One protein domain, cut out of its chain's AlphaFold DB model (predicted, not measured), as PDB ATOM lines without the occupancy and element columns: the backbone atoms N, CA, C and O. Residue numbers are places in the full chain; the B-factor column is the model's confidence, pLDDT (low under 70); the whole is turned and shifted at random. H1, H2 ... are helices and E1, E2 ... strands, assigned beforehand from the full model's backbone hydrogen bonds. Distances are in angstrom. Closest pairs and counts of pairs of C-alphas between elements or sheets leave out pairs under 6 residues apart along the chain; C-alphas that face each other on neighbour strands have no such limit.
ATOM      1  N   LYS A   4     -15.801 -33.245 -40.321       38.56
ATOM      2  CA  LYS A   4     -17.086 -33.356 -39.616       38.56
ATOM      3  C   LYS A   4     -18.261 -33.523 -40.591       38.56
ATOM      4  O   LYS A   4     -19.023 -34.462 -40.446       38.56
ATOM      5  N   GLN A   5     -18.351 -32.705 -41.644       44.38
ATOM      6  CA  GLN A   5     -19.421 -32.824 -42.651       44.38
ATOM      7  C   GLN A   5     -19.429 -34.169 -43.398       44.38
ATOM      8  O   GLN A   5     -20.505 -34.660 -43.694       44.38
ATOM      9  N   ILE A   6     -18.265 -34.782 -43.648       46.25
ATOM     10  CA  ILE A   6     -18.160 -36.068 -44.364       46.25
ATOM     11  C   ILE A   6     -18.562 -37.239 -43.454       46.25
ATOM     12  O   ILE A   6     -19.173 -38.200 -43.911       46.25
ATOM     13  N   LEU A   7     -18.276 -37.141 -42.151       45.69
ATOM     14  CA  LEU A   7     -18.745 -38.103 -41.149       45.69
ATOM     15  C   LEU A   7     -20.256 -37.979 -40.886       45.69
ATOM     16  O   LEU A   7     -20.911 -38.994 -40.674       45.69
ATOM     17  N   PHE A   8     -20.817 -36.764 -40.947       44.47
ATOM     18  CA  PHE A   8     -22.256 -36.524 -40.766       44.47
ATOM     19  C   PHE A   8     -23.098 -36.780 -42.033       44.47
ATOM     20  O   PHE A   8     -24.287 -37.056 -41.909       44.47
ATOM     21  N   SER A   9     -22.512 -36.753 -43.239       45.53
ATOM     22  CA  SER A   9     -23.228 -36.986 -44.508       45.53
ATOM     23  C   SER A   9     -23.287 -38.453 -44.947       45.53
ATOM     24  O   SER A   9     -23.991 -38.784 -45.901       45.53
ATOM     25  N   ASN A  10     -22.530 -39.348 -44.309       49.03
ATOM     26  CA  ASN A  10     -22.402 -40.722 -44.781       49.03
ATOM     27  C   ASN A  10     -23.498 -41.609 -44.166       49.03
ATOM     28  O   ASN A  10     -23.284 -42.290 -43.160       49.03
ATOM     29  N   MET A  11     -24.688 -41.595 -44.786       51.47
ATOM     30  CA  MET A  11     -25.860 -42.403 -44.398       51.47
ATOM     31  C   MET A  11     -25.516 -43.878 -44.140       51.47
ATOM     32  O   MET A  11     -26.141 -44.528 -43.309       51.47
ATOM     33  N   PHE A  12     -24.492 -44.402 -44.811       45.94
ATOM     34  CA  PHE A  12     -24.020 -45.775 -44.669       45.94
ATOM     35  C   PHE A  12     -23.502 -46.112 -43.256       45.94
ATOM     36  O   PHE A  12     -23.934 -47.099 -42.663       45.94
ATOM     37  N   TRP A  13     -22.651 -45.265 -42.663       44.44
ATOM     38  CA  TRP A  13     -22.095 -45.497 -41.318       44.44
ATOM     39  C   TRP A  13     -23.137 -45.309 -40.208       44.44
ATOM     40  O   TRP A  13     -23.122 -46.021 -39.203       44.44
ATOM     41  N   ARG A  14     -24.084 -44.391 -40.423       48.44
ATOM     42  CA  ARG A  14     -25.219 -44.129 -39.527       48.44
ATOM     43  C   ARG A  14     -26.200 -45.313 -39.494       48.44
ATOM     44  O   ARG A  14     -26.705 -45.656 -38.430       48.44
ATOM     45  N   ASN A  15     -26.391 -45.986 -40.633       45.78
ATOM     46  CA  ASN A  15     -27.198 -47.204 -40.741       45.78
ATOM     47  C   ASN A  15     -26.531 -48.403 -40.047       45.78
ATOM     48  O   ASN A  15     -27.207 -49.137 -39.339       45.78
ATOM     49  N   MET A  16     -25.210 -48.562 -40.178       43.03
ATOM     50  CA  MET A  16     -24.483 -49.684 -39.567       43.03
ATOM     51  C   MET A  16     -24.469 -49.642 -38.030       43.03
ATOM     52  O   MET A  16     -24.553 -50.684 -37.385       43.03
ATOM     53  N   LEU A  17     -24.378 -48.452 -37.424       43.91
ATOM     54  CA  LEU A  17     -24.347 -48.300 -35.962       43.91
ATOM     55  C   LEU A  17     -25.727 -48.446 -35.300       43.91
ATOM     56  O   LEU A  17     -25.798 -48.705 -34.102       43.91
ATOM     57  N   ALA A  18     -26.816 -48.293 -36.059       48.44
ATOM     58  CA  ALA A  18     -28.180 -48.463 -35.555       48.44
ATOM     59  C   ALA A  18     -28.595 -49.942 -35.414       48.44
ATOM     60  O   ALA A  18     -29.511 -50.235 -34.646       48.44
ATOM     61  N   ASP A  19     -27.910 -50.850 -36.120       43.38
ATOM     62  CA  ASP A  19     -28.252 -52.277 -36.205       43.38
ATOM     63  C   ASP A  19     -27.505 -53.162 -35.179       43.38
ATOM     64  O   ASP A  19     -27.866 -54.323 -34.978       43.38
ATOM     65  N   PHE A  20     -26.498 -52.630 -34.471       39.09
ATOM     66  CA  PHE A  20     -25.720 -53.371 -33.469       39.09
ATOM     67  C   PHE A  20     -26.149 -53.026 -32.036       39.09
ATOM     68  O   PHE A  20     -25.575 -52.152 -31.389       39.09
ATOM     69  N   GLY A  21     -27.152 -53.739 -31.510       32.91
ATOM     70  CA  GLY A  21     -27.542 -53.592 -30.104       32.91
ATOM     71  C   GLY A  21     -28.699 -54.474 -29.636       32.91
ATOM     72  O   GLY A  21     -29.789 -53.971 -29.397       32.91
ATOM     73  N   GLY A  22     -28.436 -55.773 -29.440       33.62
ATOM     74  CA  GLY A  22     -29.237 -56.659 -28.581       33.62
ATOM     75  C   GLY A  22     -30.575 -57.158 -29.145       33.62
ATOM     76  O   GLY A  22     -31.180 -56.569 -30.036       33.62
ATOM     77  N   ARG A  23     -31.060 -58.286 -28.604       34.53
ATOM     78  CA  ARG A  23     -32.436 -58.772 -28.804       34.53
ATOM     79  C   ARG A  23     -33.404 -57.742 -28.218       34.53
ATOM     80  O   ARG A  23     -33.754 -57.809 -27.047       34.53
ATOM     81  N   SER A  24     -33.789 -56.761 -29.020       45.75
ATOM     82  CA  SER A  24     -34.799 -55.784 -28.634       45.75
ATOM     83  C   SER A  24     -36.177 -56.415 -28.844       45.75
ATOM     84  O   SER A  24     -36.443 -56.915 -29.937       45.75
ATOM     85  N   GLY A  25     -37.048 -56.367 -27.834       48.72
ATOM     86  CA  GLY A  25     -38.453 -56.783 -27.946       48.72
ATOM     87  C   GLY A  25     -39.310 -55.850 -28.810       48.72
ATOM     88  O   GLY A  25     -40.525 -55.997 -28.839       48.72
ATOM     89  N   TYR A  26     -38.693 -54.873 -29.483       54.88
ATOM     90  CA  TYR A  26     -39.381 -53.985 -30.405       54.88
ATOM     91  C   TYR A  26     -39.663 -54.704 -31.720       54.88
ATOM     92  O   TYR A  26     -38.771 -55.315 -32.318       54.88
ATOM     93  N   ASP A  27     -40.910 -54.574 -32.161       61.34
ATOM     94  CA  ASP A  27     -41.354 -54.981 -33.483       61.34
ATOM     95  C   ASP A  27     -40.423 -54.394 -34.560       61.34
ATOM     96  O   ASP A  27     -40.003 -53.237 -34.489       61.34
ATOM     97  N   ARG A  28     -40.054 -55.214 -35.546       76.19
ATOM     98  CA  ARG A  28     -39.228 -54.800 -36.690       76.19
ATOM     99  C   ARG A  28     -40.070 -54.257 -37.843       76.19
ATOM    100  O   ARG A  28     -39.504 -53.908 -38.879       76.19
ATOM    101  N   THR A  29     -41.384 -54.176 -37.667       80.94
ATOM    102  CA  THR A  29     -42.314 -53.628 -38.651       80.94
ATOM    103  C   THR A  29     -42.050 -52.131 -38.866       80.94
ATOM    104  O   THR A  29     -42.130 -51.345 -37.915       80.94
ATOM    105  N   PRO A  30     -41.707 -51.705 -40.098       86.25
ATOM    106  CA  PRO A  30     -41.558 -50.292 -40.433       86.25
ATOM    107  C   PRO A  30     -42.844 -49.507 -40.163       86.25
ATOM    108  O   PRO A  30     -43.936 -50.004 -40.425       86.25
ATOM    109  N   GLY A  31     -42.717 -48.286 -39.643       82.19
ATOM    110  CA  GLY A  31     -43.859 -47.403 -39.379       82.19
ATOM    111  C   GLY A  31     -44.662 -47.733 -38.114       82.19
ATOM    112  O   GLY A  31     -45.542 -46.964 -37.744       82.19
ATOM    113  N   ASN A  32     -44.359 -48.831 -37.406       87.62
ATOM    114  CA  ASN A  32     -45.095 -49.225 -36.198       87.62
ATOM    115  C   ASN A  32     -44.608 -48.489 -34.929       87.62
ATOM    116  O   ASN A  32     -44.146 -49.106 -33.968       87.62
ATOM    117  N   PHE A  33     -44.629 -47.154 -34.939       87.44
ATOM    118  CA  PHE A  33     -44.206 -46.319 -33.812       87.44
ATOM    119  C   PHE A  33     -44.992 -45.007 -33.736       87.44
ATOM    120  O   PHE A  33     -45.480 -44.494 -34.740       87.44
ATOM    121  N   THR A  34     -45.040 -44.411 -32.544       90.62
ATOM    122  CA  THR A  34     -45.575 -43.059 -32.353       90.62
ATOM    123  C   THR A  34     -44.553 -42.008 -32.813       90.62
ATOM    124  O   THR A  34     -43.431 -41.975 -32.287       90.62
ATOM    125  N   PRO A  35     -44.895 -41.119 -33.764       93.25
ATOM    126  CA  PRO A  35     -43.964 -40.141 -34.320       93.25
ATOM    127  C   PRO A  35     -43.818 -38.899 -33.418       93.25
ATOM    128  O   PRO A  35     -44.195 -37.789 -33.788       93.25
ATOM    129  N   TYR A  36     -43.235 -39.079 -32.226       93.62
ATOM    130  CA  TYR A  36     -42.891 -37.997 -31.287       93.62
ATOM    131  C   TYR A  36     -42.117 -36.823 -31.921       93.62
ATOM    132  O   TYR A  36     -42.321 -35.665 -31.575       93.62
ATOM    133  N   PHE A  37     -41.223 -37.125 -32.857       97.25
ATOM    134  CA  PHE A  37     -40.341 -36.228 -33.579       97.25
ATOM    135  C   PHE A  37     -40.725 -36.269 -35.059       97.25
ATOM    136  O   PHE A  37     -40.905 -37.328 -35.662       97.25
ATOM    137  N   ARG A  38     -40.840 -35.087 -35.661       96.19
ATOM    138  CA  ARG A  38     -41.144 -34.945 -37.085       96.19
ATOM    139  C   ARG A  38     -40.001 -35.526 -37.911       96.19
ATOM    140  O   ARG A  38     -38.839 -35.178 -37.698       96.19
ATOM    141  N   TYR A  39     -40.349 -36.371 -38.873       96.19
ATOM    142  CA  TYR A  39     -39.395 -36.991 -39.778       96.19
ATOM    143  C   TYR A  39     -39.819 -36.836 -41.236       96.19
ATOM    144  O   TYR A  39     -40.985 -36.579 -41.534       96.19
ATOM    145  N   LYS A  40     -38.850 -36.992 -42.136       95.50
ATOM    146  CA  LYS A  40     -39.032 -37.032 -43.584       95.50
ATOM    147  C   LYS A  40     -38.346 -38.275 -44.149       95.50
ATOM    148  O   LYS A  40     -37.301 -38.707 -43.652       95.50
ATOM    149  N   ILE A  41     -38.926 -38.827 -45.212       94.38
ATOM    150  CA  ILE A  41     -38.270 -39.849 -46.026       94.38
ATOM    151  C   ILE A  41     -37.543 -39.148 -47.170       94.38
ATOM    152  O   ILE A  41     -38.180 -38.491 -47.989       94.38
ATOM    153  N   GLY A  42     -36.217 -39.251 -47.216       90.50
ATOM    154  CA  GLY A  42     -35.425 -38.580 -48.241       90.50
ATOM    155  C   GLY A  42     -33.984 -38.291 -47.835       90.50
ATOM    156  O   GLY A  42     -33.439 -38.875 -46.897       90.50
ATOM    157  N   VAL A  43     -33.364 -37.392 -48.597       89.19
ATOM    158  CA  VAL A  43     -31.981 -36.957 -48.385       89.19
ATOM    159  C   VAL A  43     -31.902 -36.085 -47.137       89.19
ATOM    160  O   VAL A  43     -32.779 -35.267 -46.893       89.19
ATOM    161  N   TYR A  44     -30.836 -36.268 -46.362       88.88
ATOM    162  CA  TYR A  44     -30.571 -35.485 -45.163       88.88
ATOM    163  C   TYR A  44     -30.434 -33.986 -45.466       88.88
ATOM    164  O   TYR A  44     -29.605 -33.599 -46.294       88.88
ATOM    165  N   GLU A  45     -31.152 -33.159 -44.708       88.62
ATOM    166  CA  GLU A  45     -30.978 -31.705 -44.681       88.62
ATOM    167  C   GLU A  45     -30.538 -31.238 -43.279       88.62
ATOM    168  O   GLU A  45     -30.876 -31.864 -42.267       88.62
ATOM    169  N   PRO A  46     -29.765 -30.139 -43.180       84.94
ATOM    170  CA  PRO A  46     -29.292 -29.598 -41.908       84.94
ATOM    171  C   PRO A  46     -30.369 -28.760 -41.188       84.94
ATOM    172  O   PRO A  46     -30.060 -27.694 -40.662       84.94
ATOM    173  N   ASP A  47     -31.616 -29.230 -41.175       91.88
ATOM    174  CA  ASP A  47     -32.724 -28.666 -40.396       91.88
ATOM    175  C   ASP A  47     -33.002 -29.534 -39.149       91.88
ATOM    176  O   ASP A  47     -32.236 -30.454 -38.830       91.88
ATOM    177  N   GLU A  48     -34.069 -29.231 -38.415       92.38
ATOM    178  CA  GLU A  48     -34.459 -29.946 -37.200       92.38
ATOM    179  C   GLU A  48     -35.173 -31.283 -37.467       92.38
ATOM    180  O   GLU A  48     -35.374 -32.043 -36.528       92.38
ATOM    181  N   TYR A  49     -35.543 -31.629 -38.706       95.56
ATOM    182  CA  TYR A  49     -36.236 -32.892 -38.979       95.56
ATOM    183  C   TYR A  49     -35.301 -34.102 -38.846       95.56
ATOM    184  O   TYR A  49     -34.088 -34.047 -39.082       95.56
ATOM    185  N   LEU A  50     -35.900 -35.250 -38.523       95.00
ATOM    186  CA  LEU A  50     -35.245 -36.544 -38.697       95.00
ATOM    187  C   LEU A  50     -35.345 -36.974 -40.161       95.00
ATOM    188  O   LEU A  50     -36.413 -36.867 -40.762       95.00
ATOM    189  N   TYR A  51     -34.269 -37.522 -40.721       92.12
ATOM    190  CA  TYR A  51     -34.270 -38.023 -42.095       92.12
ATOM    191  C   TYR A  51     -33.992 -39.511 -42.131       92.12
ATOM    192  O   TYR A  51     -33.015 -39.993 -41.557       92.12
ATOM    193  N   PHE A  52     -34.826 -40.228 -42.877       92.69
ATOM    194  CA  PHE A  52     -34.626 -41.641 -43.147       92.69
ATOM    195  C   PHE A  52     -34.661 -41.897 -44.659       92.69
ATOM    196  O   PHE A  52     -35.484 -41.322 -45.360       92.69
ATOM    197  N   PRO A  53     -33.817 -42.791 -45.197       89.62
ATOM    198  CA  PRO A  53     -33.862 -43.150 -46.615       89.62
ATOM    199  C   PRO A  53     -35.108 -43.976 -46.978       89.62
ATOM    200  O   PRO A  53     -35.509 -44.026 -48.134       89.62
ATOM    201  N   LYS A  54     -35.692 -44.659 -45.990       90.06
ATOM    202  CA  LYS A  54     -36.926 -45.441 -46.077       90.06
ATOM    203  C   LYS A  54     -37.590 -45.467 -44.707       90.06
ATOM    204  O   LYS A  54     -36.916 -45.172 -43.718       90.06
ATOM    205  N   GLU A  55     -38.854 -45.870 -44.660       92.31
ATOM    206  CA  GLU A  55     -39.621 -45.965 -43.418       92.31
ATOM    207  C   GLU A  55     -38.830 -46.718 -42.327       92.31
ATOM    208  O   GLU A  55     -38.387 -47.853 -42.560       92.31
ATOM    209  N   PRO A  56     -38.561 -46.089 -41.167       90.56
ATOM    210  CA  PRO A  56     -37.790 -46.722 -40.112       90.56
ATOM    211  C   PRO A  56     -38.648 -47.704 -39.310       90.56
ATOM    212  O   PRO A  56     -39.865 -47.584 -39.214       90.56
ATOM    213  N   PHE A  57     -37.988 -48.670 -38.678       84.88
ATOM    214  CA  PHE A  57     -38.582 -49.430 -37.581       84.88
ATOM    215  C   PHE A  57     -38.403 -48.659 -36.254       84.88
ATOM    216  O   PHE A  57     -37.525 -47.788 -36.167       84.88
ATOM    217  N   PRO A  58     -39.170 -48.984 -35.198       86.88
ATOM    218  CA  PRO A  58     -39.254 -48.193 -33.966       86.88
ATOM    219  C   PRO A  58     -37.905 -47.913 -33.302       86.88
ATOM    220  O   PRO A  58     -37.608 -46.775 -32.942       86.88
ATOM    221  N   LEU A  59     -37.051 -48.931 -33.169       86.50
ATOM    222  CA  LEU A  59     -35.740 -48.774 -32.537       86.50
ATOM    223  C   LEU A  59     -34.819 -47.841 -33.342       86.50
ATOM    224  O   LEU A  59     -34.147 -46.990 -32.757       86.50
ATOM    225  N   ARG A  60     -34.821 -47.942 -34.677       87.56
ATOM    226  CA  ARG A  60     -34.057 -47.032 -35.540       87.56
ATOM    227  C   ARG A  60     -34.559 -45.601 -35.410       87.56
ATOM    228  O   ARG A  60     -33.749 -44.693 -35.271       87.56
ATOM    229  N   TYR A  61     -35.875 -45.421 -35.426       93.12
ATOM    230  CA  TYR A  61     -36.501 -44.119 -35.253       93.12
ATOM    231  C   TYR A  61     -36.106 -43.475 -33.915       93.12
ATOM    232  O   TYR A  61     -35.596 -42.355 -33.888       93.12
ATOM    233  N   LYS A  62     -36.229 -44.224 -32.812       92.06
ATOM    234  CA  LYS A  62     -35.825 -43.763 -31.478       92.06
ATOM    235  C   LYS A  62     -34.345 -43.408 -31.412       92.06
ATOM    236  O   LYS A  62     -33.989 -42.371 -30.866       92.06
ATOM    237  N   ASN A  63     -33.467 -44.244 -31.962       91.06
ATOM    238  CA  ASN A  63     -32.030 -43.967 -31.958       91.06
ATOM    239  C   ASN A  63     -31.682 -42.709 -32.753       91.06
ATOM    240  O   ASN A  63     -30.820 -41.939 -32.332       91.06
ATOM    241  N   GLU A  64     -32.383 -42.471 -33.856       93.81
ATOM    242  CA  GLU A  64     -32.148 -41.315 -34.710       93.81
ATOM    243  C   GLU A  64     -32.468 -39.983 -34.018       93.81
ATOM    244  O   GLU A  64     -31.709 -39.029 -34.188       93.81
ATOM    245  N   ILE A  65     -33.492 -39.946 -33.155       95.88
ATOM    246  CA  ILE A  65     -33.802 -38.786 -32.299       95.88
ATOM    247  C   ILE A  65     -32.560 -38.333 -31.527       95.88
ATOM    248  O   ILE A  65     -32.227 -37.146 -31.500       95.88
ATOM    249  N   PHE A  66     -31.865 -39.285 -30.903       94.88
ATOM    250  CA  PHE A  66     -30.703 -38.995 -30.067       94.88
ATOM    251  C   PHE A  66     -29.436 -38.788 -30.887       94.88
ATOM    252  O   PHE A  66     -28.619 -37.948 -30.521       94.88
ATOM    253  N   ASN A  67     -29.284 -39.489 -32.013       91.50
ATOM    254  CA  ASN A  67     -28.189 -39.231 -32.945       91.50
ATOM    255  C   ASN A  67     -28.215 -37.773 -33.409       91.50
ATOM    256  O   ASN A  67     -27.206 -37.087 -33.269       91.50
ATOM    257  N   LYS A  68     -29.381 -37.298 -33.865       92.25
ATOM    258  CA  LYS A  68     -29.594 -35.911 -34.289       92.25
ATOM    259  C   LYS A  68     -29.392 -34.937 -33.123       92.25
ATOM    260  O   LYS A  68     -28.650 -33.970 -33.261       92.25
ATOM    261  N   LEU A  69     -29.922 -35.241 -31.934       93.56
ATOM    262  CA  LEU A  69     -29.678 -34.445 -30.721       93.56
ATOM    263  C   LEU A  69     -28.179 -34.270 -30.421       93.56
ATOM    264  O   LEU A  69     -27.736 -33.192 -30.026       93.56
ATOM    265  N   PHE A  70     -27.378 -35.319 -30.620       92.38
ATOM    266  CA  PHE A  70     -25.937 -35.286 -30.378       92.38
ATOM    267  C   PHE A  70     -25.137 -34.513 -31.431       92.38
ATOM    268  O   PHE A  70     -23.948 -34.268 -31.199       92.38
ATOM    269  N   GLU A  71     -25.750 -34.080 -32.530       89.81
ATOM    270  CA  GLU A  71     -25.133 -33.164 -33.492       89.81
ATOM    271  C   GLU A  71     -25.078 -31.729 -32.935       89.81
ATOM    272  O   GLU A  71     -24.096 -31.014 -33.150       89.81
ATOM    273  N   TYR A  72     -26.069 -31.341 -32.125       89.00
ATOM    274  CA  TYR A  72     -26.192 -30.002 -31.545       89.00
ATOM    275  C   TYR A  72     -25.380 -29.823 -30.258       89.00
ATOM    276  O   TYR A  72     -25.047 -30.785 -29.562       89.00
ATOM    277  N   ASN A  73     -25.049 -28.575 -29.916       84.00
ATOM    278  CA  ASN A  73     -24.364 -28.219 -28.672       84.00
ATOM    279  C   ASN A  73     -25.069 -27.043 -27.992       84.00
ATOM    280  O   ASN A  73     -25.640 -26.188 -28.663       84.00
ATOM    281  N   GLY A  74     -24.975 -26.978 -26.661       81.50
ATOM    282  CA  GLY A  74     -25.493 -25.853 -25.885       81.50
ATOM    283  C   GLY A  74     -26.957 -25.550 -26.204       81.50
ATOM    284  O   GLY A  74     -27.797 -26.448 -26.205       81.50
ATOM    285  N   PHE A  75     -27.245 -24.284 -26.503       85.31
ATOM    286  CA  PHE A  75     -28.600 -23.792 -26.746       85.31
ATOM    287  C   PHE A  75     -29.271 -24.377 -28.003       85.31
ATOM    288  O   PHE A  75     -30.495 -24.433 -28.072       85.31
ATOM    289  N   ASP A  76     -28.515 -24.885 -28.980       88.19
ATOM    290  CA  ASP A  76     -29.120 -25.476 -30.184       88.19
ATOM    291  C   ASP A  76     -29.803 -26.824 -29.897       88.19
ATOM    292  O   ASP A  76     -30.737 -27.201 -30.598       88.19
ATOM    293  N   ILE A  77     -29.411 -27.513 -28.815       90.88
ATOM    294  CA  ILE A  77     -30.142 -28.690 -28.315       90.88
ATOM    295  C   ILE A  77     -31.567 -28.285 -27.923       90.88
ATOM    296  O   ILE A  77     -32.518 -29.000 -28.226       90.88
ATOM    297  N   ILE A  78     -31.718 -27.126 -27.278       92.88
ATOM    298  CA  ILE A  78     -33.015 -26.609 -26.829       92.88
ATOM    299  C   ILE A  78     -33.889 -26.255 -28.032       92.88
ATOM    300  O   ILE A  78     -35.036 -26.685 -28.078       92.88
ATOM    301  N   LYS A  79     -33.341 -25.569 -29.045       92.81
ATOM    302  CA  LYS A  79     -34.078 -25.241 -30.281       92.81
ATOM    303  C   LYS A  79     -34.614 -26.483 -30.989       92.81
ATOM    304  O   LYS A  79     -35.779 -26.514 -31.376       92.81
ATOM    305  N   TYR A  80     -33.776 -27.511 -31.119       95.69
ATOM    306  CA  TYR A  80     -34.167 -28.793 -31.701       95.69
ATOM    307  C   TYR A  80     -35.328 -29.437 -30.926       95.69
ATOM    308  O   TYR A  80     -36.318 -29.869 -31.518       95.69
ATOM    309  N   LEU A  81     -35.253 -29.452 -29.593       97.06
ATOM    310  CA  LEU A  81     -36.321 -29.994 -28.751       97.06
ATOM    311  C   LEU A  81     -37.606 -29.154 -28.824       97.06
ATOM    312  O   LEU A  81     -38.690 -29.721 -28.954       97.06
ATOM    313  N   ASP A  82     -37.499 -27.823 -28.800       96.69
ATOM    314  CA  ASP A  82     -38.636 -26.901 -28.900       96.69
ATOM    315  C   ASP A  82     -39.356 -27.012 -30.247       96.69
ATOM    316  O   ASP A  82     -40.590 -26.966 -30.288       96.69
ATOM    317  N   PHE A  83     -38.613 -27.208 -31.340       96.94
ATOM    318  CA  PHE A  83     -39.186 -27.446 -32.662       96.94
ATOM    319  C   PHE A  83     -40.126 -28.657 -32.643       96.94
ATOM    320  O   PHE A  83     -41.294 -28.555 -33.033       96.94
ATOM    321  N   HIS A  84     -39.660 -29.798 -32.135       97.56
ATOM    322  CA  HIS A  84     -40.477 -31.009 -32.081       97.56
ATOM    323  C   HIS A  84     -41.599 -30.919 -31.055       97.56
ATOM    324  O   HIS A  84     -42.737 -31.275 -31.364       97.56
ATOM    325  N   PHE A  85     -41.310 -30.355 -29.885       97.06
ATOM    326  CA  PHE A  85     -42.301 -30.114 -28.847       97.06
ATOM    327  C   PHE A  85     -43.465 -29.284 -29.369       97.06
ATOM    328  O   PHE A  85     -44.614 -29.655 -29.164       97.06
ATOM    329  N   THR A  86     -43.194 -28.190 -30.083       96.06
ATOM    330  CA  THR A  86     -44.227 -27.298 -30.633       96.06
ATOM    331  C   THR A  86     -45.096 -28.010 -31.668       96.06
ATOM    332  O   THR A  86     -46.310 -27.811 -31.684       96.06
ATOM    333  N   ASN A  87     -44.506 -28.904 -32.462       94.44
ATOM    334  CA  ASN A  87     -45.181 -29.602 -33.556       94.44
ATOM    335  C   ASN A  87     -45.911 -30.896 -33.156       94.44
ATOM    336  O   ASN A  87     -46.656 -31.435 -33.981       94.44
ATOM    337  N   TYR A  88     -45.696 -31.418 -31.946       95.31
ATOM    338  CA  TYR A  88     -46.384 -32.606 -31.436       95.31
ATOM    339  C   TYR A  88     -47.679 -32.227 -30.703       95.31
ATOM    340  O   TYR A  88     -47.703 -31.225 -29.995       95.31
ATOM    341  N   GLN A  89     -48.770 -32.973 -30.878       93.19
ATOM    342  CA  GLN A  89     -50.079 -32.568 -30.340       93.19
ATOM    343  C   GLN A  89     -50.140 -32.670 -28.809       93.19
ATOM    344  O   GLN A  89     -50.471 -31.687 -28.147       93.19
ATOM    345  N   ASP A  90     -49.756 -33.817 -28.250       92.31
ATOM    346  CA  ASP A  90     -49.794 -34.062 -26.807       92.31
ATOM    347  C   ASP A  90     -48.458 -33.697 -26.139       92.31
ATOM    348  O   ASP A  90     -47.482 -34.453 -26.130       92.31
ATOM    349  N   LYS A  91     -48.406 -32.496 -25.563       93.00
ATOM    350  CA  LYS A  91     -47.189 -31.973 -24.931       93.00
ATOM    351  C   LYS A  91     -46.720 -32.833 -23.754       93.00
ATOM    352  O   LYS A  91     -45.513 -32.962 -23.551       93.00
ATOM    353  N   ASP A  92     -47.636 -33.415 -22.987       91.19
ATOM    354  CA  ASP A  92     -47.298 -34.219 -21.816       91.19
ATOM    355  C   ASP A  92     -46.735 -35.575 -22.218       91.19
ATOM    356  O   ASP A  92     -45.739 -36.016 -21.637       91.19
ATOM    357  N   ASP A  93     -47.325 -36.217 -23.224       93.25
ATOM    358  CA  ASP A  93     -46.821 -37.471 -23.785       93.25
ATOM    359  C   ASP A  93     -45.417 -37.289 -24.390       93.25
ATOM    360  O   ASP A  93     -44.499 -38.050 -24.074       93.25
ATOM    361  N   PHE A  94     -45.174 -36.198 -25.126       96.44
ATOM    362  CA  PHE A  94     -43.836 -35.870 -25.638       96.44
ATOM    363  C   PHE A  94     -42.789 -35.729 -24.521       96.44
ATOM    364  O   PHE A  94     -41.700 -36.311 -24.584       96.44
ATOM    365  N   LEU A  95     -43.109 -34.962 -23.472       94.19
ATOM    366  CA  LEU A  95     -42.201 -34.751 -22.340       94.19
ATOM    367  C   LEU A  95     -42.000 -36.028 -21.517       94.19
ATOM    368  O   LEU A  95     -40.935 -36.220 -20.920       94.19
ATOM    369  N   ARG A  96     -43.004 -36.906 -21.465       91.19
ATOM    370  CA  ARG A  96     -42.923 -38.217 -20.816       91.19
ATOM    371  C   ARG A  96     -41.993 -39.147 -21.582       91.19
ATOM    372  O   ARG A  96     -41.068 -39.682 -20.972       91.19
ATOM    373  N   PHE A  97     -42.182 -39.266 -22.896       94.69
ATOM    374  CA  PHE A  97     -41.313 -40.035 -23.785       94.69
ATOM    375  C   PHE A  97     -39.844 -39.635 -23.611       94.69
ATOM    376  O   PHE A  97     -39.003 -40.478 -23.291       94.69
ATOM    377  N   LEU A  98     -39.540 -38.337 -23.728       95.50
ATOM    378  CA  LEU A  98     -38.169 -37.849 -23.582       95.50
ATOM    379  C   LEU A  98     -37.596 -38.120 -22.194       95.50
ATOM    380  O   LEU A  98     -36.442 -38.526 -22.085       95.50
ATOM    381  N   HIS A  99     -38.383 -37.919 -21.136       93.31
ATOM    382  CA  HIS A  99     -37.923 -38.164 -19.773       93.31
ATOM    383  C   HIS A  99     -37.439 -39.606 -19.580       93.31
ATOM    384  O   HIS A  99     -36.341 -39.812 -19.057       93.31
ATOM    385  N   TYR A 100     -38.221 -40.594 -20.021       88.56
ATOM    386  CA  TYR A 100     -37.857 -42.003 -19.873       88.56
ATOM    387  C   TYR A 100     -36.685 -42.393 -20.774       88.56
ATOM    388  O   TYR A 100     -35.712 -42.964 -20.286       88.56
ATOM    389  N   GLU A 101     -36.719 -42.027 -22.056       91.00
ATOM    390  CA  GLU A 101     -35.651 -42.379 -22.999       91.00
ATOM    391  C   GLU A 101     -34.304 -41.740 -22.622       91.00
ATOM    392  O   GLU A 101     -33.262 -42.393 -22.701       91.00
ATOM    393  N   ILE A 102     -34.300 -40.482 -22.164       91.56
ATOM    394  CA  ILE A 102     -33.078 -39.816 -21.690       91.56
ATOM    395  C   ILE A 102     -32.563 -40.486 -20.413       91.56
ATOM    396  O   ILE A 102     -31.363 -40.746 -20.304       91.56
ATOM    397  N   SER A 103     -33.451 -40.783 -19.459       89.00
ATOM    398  CA  SER A 103     -33.070 -41.399 -18.183       89.00
ATOM    399  C   SER A 103     -32.452 -42.781 -18.382       89.00
ATOM    400  O   SER A 103     -31.409 -43.072 -17.799       89.00
ATOM    401  N   GLU A 104     -33.034 -43.610 -19.249       85.44
ATOM    402  CA  GLU A 104     -32.471 -44.916 -19.597       85.44
ATOM    403  C   GLU A 104     -31.102 -44.774 -20.275       85.44
ATOM    404  O   GLU A 104     -30.136 -45.432 -19.889       85.44
ATOM    405  N   ARG A 105     -30.954 -43.838 -21.219       87.38
ATOM    406  CA  ARG A 105     -29.675 -43.609 -21.916       87.38
ATOM    407  C   ARG A 105     -28.575 -43.069 -21.006       87.38
ATOM    408  O   ARG A 105     -27.408 -43.387 -21.226       87.38
ATOM    409  N   LEU A 106     -28.927 -42.288 -19.985       84.00
ATOM    410  CA  LEU A 106     -27.984 -41.840 -18.958       84.00
ATOM    411  C   LEU A 106     -27.468 -43.010 -18.106       84.00
ATOM    412  O   LEU A 106     -26.281 -43.037 -17.785       84.00
ATOM    413  N   LYS A 107     -28.318 -44.001 -17.791       83.56
ATOM    414  CA  LYS A 107     -27.919 -45.209 -17.039       83.56
ATOM    415  C   LYS A 107     -26.966 -46.109 -17.825       83.56
ATOM    416  O   LYS A 107     -26.090 -46.726 -17.230       83.56
ATOM    417  N   LEU A 108     -27.099 -46.153 -19.153       79.00
ATOM    418  CA  LEU A 108     -26.267 -46.986 -20.034       79.00
ATOM    419  C   LEU A 108     -24.798 -46.524 -20.146       79.00
ATOM    420  O   LEU A 108     -24.017 -47.164 -20.845       79.00
ATOM    421  N   GLY A 109     -24.399 -45.441 -19.470       60.59
ATOM    422  CA  GLY A 109     -22.988 -45.075 -19.320       60.59
ATOM    423  C   GLY A 109     -22.327 -44.583 -20.612       60.59
ATOM    424  O   GLY A 109     -21.308 -45.117 -21.042       60.59
ATOM    425  N   SER A 110     -22.887 -43.545 -21.243       73.62
ATOM    426  CA  SER A 110     -22.298 -42.952 -22.453       73.62
ATOM    427  C   SER A 110     -21.098 -42.031 -22.147       73.62
ATOM    428  O   SER A 110     -20.858 -41.649 -21.002       73.62
ATOM    429  N   GLY A 111     -20.307 -41.660 -23.163       80.81
ATOM    430  CA  GLY A 111     -19.148 -40.775 -22.972       80.81
ATOM    431  C   GLY A 111     -19.519 -39.405 -22.378       80.81
ATOM    432  O   GLY A 111     -20.610 -38.892 -22.626       80.81
ATOM    433  N   LYS A 112     -18.586 -38.766 -21.647       84.44
ATOM    434  CA  LYS A 112     -18.807 -37.504 -20.894       84.44
ATOM    435  C   LYS A 112     -19.545 -36.421 -21.693       84.44
ATOM    436  O   LYS A 112     -20.460 -35.791 -21.175       84.44
ATOM    437  N   SER A 113     -19.177 -36.229 -22.963       86.31
ATOM    438  CA  SER A 113     -19.831 -35.251 -23.844       86.31
ATOM    439  C   SER A 113     -21.296 -35.597 -24.135       86.31
ATOM    440  O   SER A 113     -22.144 -34.713 -24.077       86.31
ATOM    441  N   ARG A 114     -21.618 -36.869 -24.403       89.00
ATOM    442  CA  ARG A 114     -22.999 -37.311 -24.651       89.00
ATOM    443  C   ARG A 114     -23.845 -37.216 -23.384       89.00
ATOM    444  O   ARG A 114     -24.953 -36.696 -23.453       89.00
ATOM    445  N   ASN A 115     -23.297 -37.608 -22.233       87.31
ATOM    446  CA  ASN A 115     -23.978 -37.450 -20.946       87.31
ATOM    447  C   ASN A 115     -24.315 -35.984 -20.655       87.31
ATOM    448  O   ASN A 115     -25.435 -35.708 -20.242       87.31
ATOM    449  N   LEU A 116     -23.402 -35.046 -20.930       87.12
ATOM    450  CA  LEU A 116     -23.677 -33.616 -20.756       87.12
ATOM    451  C   LEU A 116     -24.865 -33.161 -21.622       87.12
ATOM    452  O   LEU A 116     -25.760 -32.482 -21.130       87.12
ATOM    453  N   LYS A 117     -24.915 -33.580 -22.894       90.94
ATOM    454  CA  LYS A 117     -26.029 -33.251 -23.802       90.94
ATOM    455  C   LYS A 117     -27.355 -33.848 -23.332       90.94
ATOM    456  O   LYS A 117     -28.377 -33.168 -23.366       90.94
ATOM    457  N   LEU A 118     -27.333 -35.097 -22.865       92.00
ATOM    458  CA  LEU A 118     -28.501 -35.760 -22.281       92.00
ATOM    459  C   LEU A 118     -28.972 -35.054 -21.003       92.00
ATOM    460  O   LEU A 118     -30.169 -34.863 -20.827       92.00
ATOM    461  N   GLN A 119     -28.054 -34.610 -20.143       89.81
ATOM    462  CA  GLN A 119     -28.385 -33.825 -18.951       89.81
ATOM    463  C   GLN A 119     -29.012 -32.476 -19.315       89.81
ATOM    464  O   GLN A 119     -30.014 -32.100 -18.712       89.81
ATOM    465  N   SER A 120     -28.486 -31.773 -20.324       88.31
ATOM    466  CA  SER A 120     -29.098 -30.536 -20.824       88.31
ATOM    467  C   SER A 120     -30.514 -30.773 -21.355       88.31
ATOM    468  O   SER A 120     -31.426 -30.019 -21.026       88.31
ATOM    469  N   ALA A 121     -30.722 -31.848 -22.120       93.38
ATOM    470  CA  ALA A 121     -32.048 -32.225 -22.601       93.38
ATOM    471  C   ALA A 121     -33.004 -32.569 -21.444       93.38
ATOM    472  O   ALA A 121     -34.157 -32.144 -21.449       93.38
ATOM    473  N   LEU A 122     -32.531 -33.283 -20.418       92.00
ATOM    474  CA  LEU A 122     -33.333 -33.624 -19.241       92.00
ATOM    475  C   LEU A 122     -33.714 -32.390 -18.410       92.00
ATOM    476  O   LEU A 122     -34.841 -32.301 -17.915       92.00
ATOM    477  N   ALA A 123     -32.793 -31.434 -18.270       88.62
ATOM    478  CA  ALA A 123     -33.054 -30.164 -17.602       88.62
ATOM    479  C   ALA A 123     -34.163 -29.390 -18.328       88.62
ATOM    480  O   ALA A 123     -35.136 -28.986 -17.695       88.62
ATOM    481  N   TRP A 124     -34.081 -29.302 -19.658       94.94
ATOM    482  CA  TRP A 124     -35.127 -28.699 -20.486       94.94
ATOM    483  C   TRP A 124     -36.482 -29.411 -20.326       94.94
ATOM    484  O   TRP A 124     -37.507 -28.755 -20.148       94.94
ATOM    485  N   VAL A 125     -36.512 -30.752 -20.301       94.31
ATOM    486  CA  VAL A 125     -37.759 -31.511 -20.059       94.31
ATOM    487  C   VAL A 125     -38.368 -31.140 -18.704       94.31
ATOM    488  O   VAL A 125     -39.580 -30.956 -18.595       94.31
ATOM    489  N   THR A 126     -37.534 -31.028 -17.670       90.19
ATOM    490  CA  THR A 126     -37.968 -30.677 -16.310       90.19
ATOM    491  C   THR A 126     -38.540 -29.259 -16.257       90.19
ATOM    492  O   THR A 126     -39.614 -29.052 -15.695       90.19
TER     493      THR A 126
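AT A GLANCE: This is residues 4 to 126 of the 291 residues of an uncharacterized protein of Sphingobacteriales bacterium 50-39 (UniProt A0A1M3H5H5). H3 is the middle of this rounded domain, between a helical hairpin of H5 and H6 on one side and a small pair of strands, E1 and E2, on the other. H4 packs on H6, while H1 and H2 lie far from the middle and a long loop leads from H2 to E1. The 123 printed residues hold six named helices and two named strands, in the order H1 H2 E1 E2 H3 H4 H5 H6; the sheet E1 E2 is parallel, the class mostly helix. The whole is compact, with a radius of gyration of the C-alphas of 14.0 A and spans of 33 by 32 by 28 A.

IN THESE COORDINATES: H1, residues 4 to 9, begins at C-alpha 4 (-17.086, -33.356, -39.616). H2 is residues 11 to 18, E1 39 to 41, E2 50 to 52. H3, residues 58 to 69, is 17.1 A long; H4, 75 to 87, 18.8 A; H5, 91 to 107, 24.7 A; H6, 112 to 126, 20.9 A, ending at C-alpha 126 (-37.968, -30.677, -16.310).

HOW THE PARTS SIT: H1 and H2 meet only through their link. H2 is close to H3 but not clearly touching, C-alphas 18 and 60 being closest at 6.0 A. In E1 and E2, N 40 and O 50 are 2.8 A apart, within hydrogen-bond range. The closest C-alphas of E2 and H3 are 50 and 65, 6.9 A. H3 and H5 are near each other, with 7 pairs of C-alphas within 10 A. H4 and H5 only just touch, only at the corner, with 3 pairs within 8 A, the closest Phe 85 and Lys 91 at 6.5 A. H4 touches H6, closest at C-alphas 77 and 121, 7.0 A. The hairpin H5 and H6 touches at a shallow tilt of 28 degrees, opposite ways, closest at C-alphas 95 and 125, 6.0 A. Every O i to N i+4 pair is within hydrogen-bond range in H1, H4, H5 and H6; H2 has 3 of 4, H3 7 of 8.

THE WHOLE: The C-alphas farthest apart, Ile 6 and Asp 92, are 36.9 A apart. The printed part has no cut. The link from H2 to E1 is long, 20 residues. Residues 4 to 27 and residue 109 are under 70 in pLDDT.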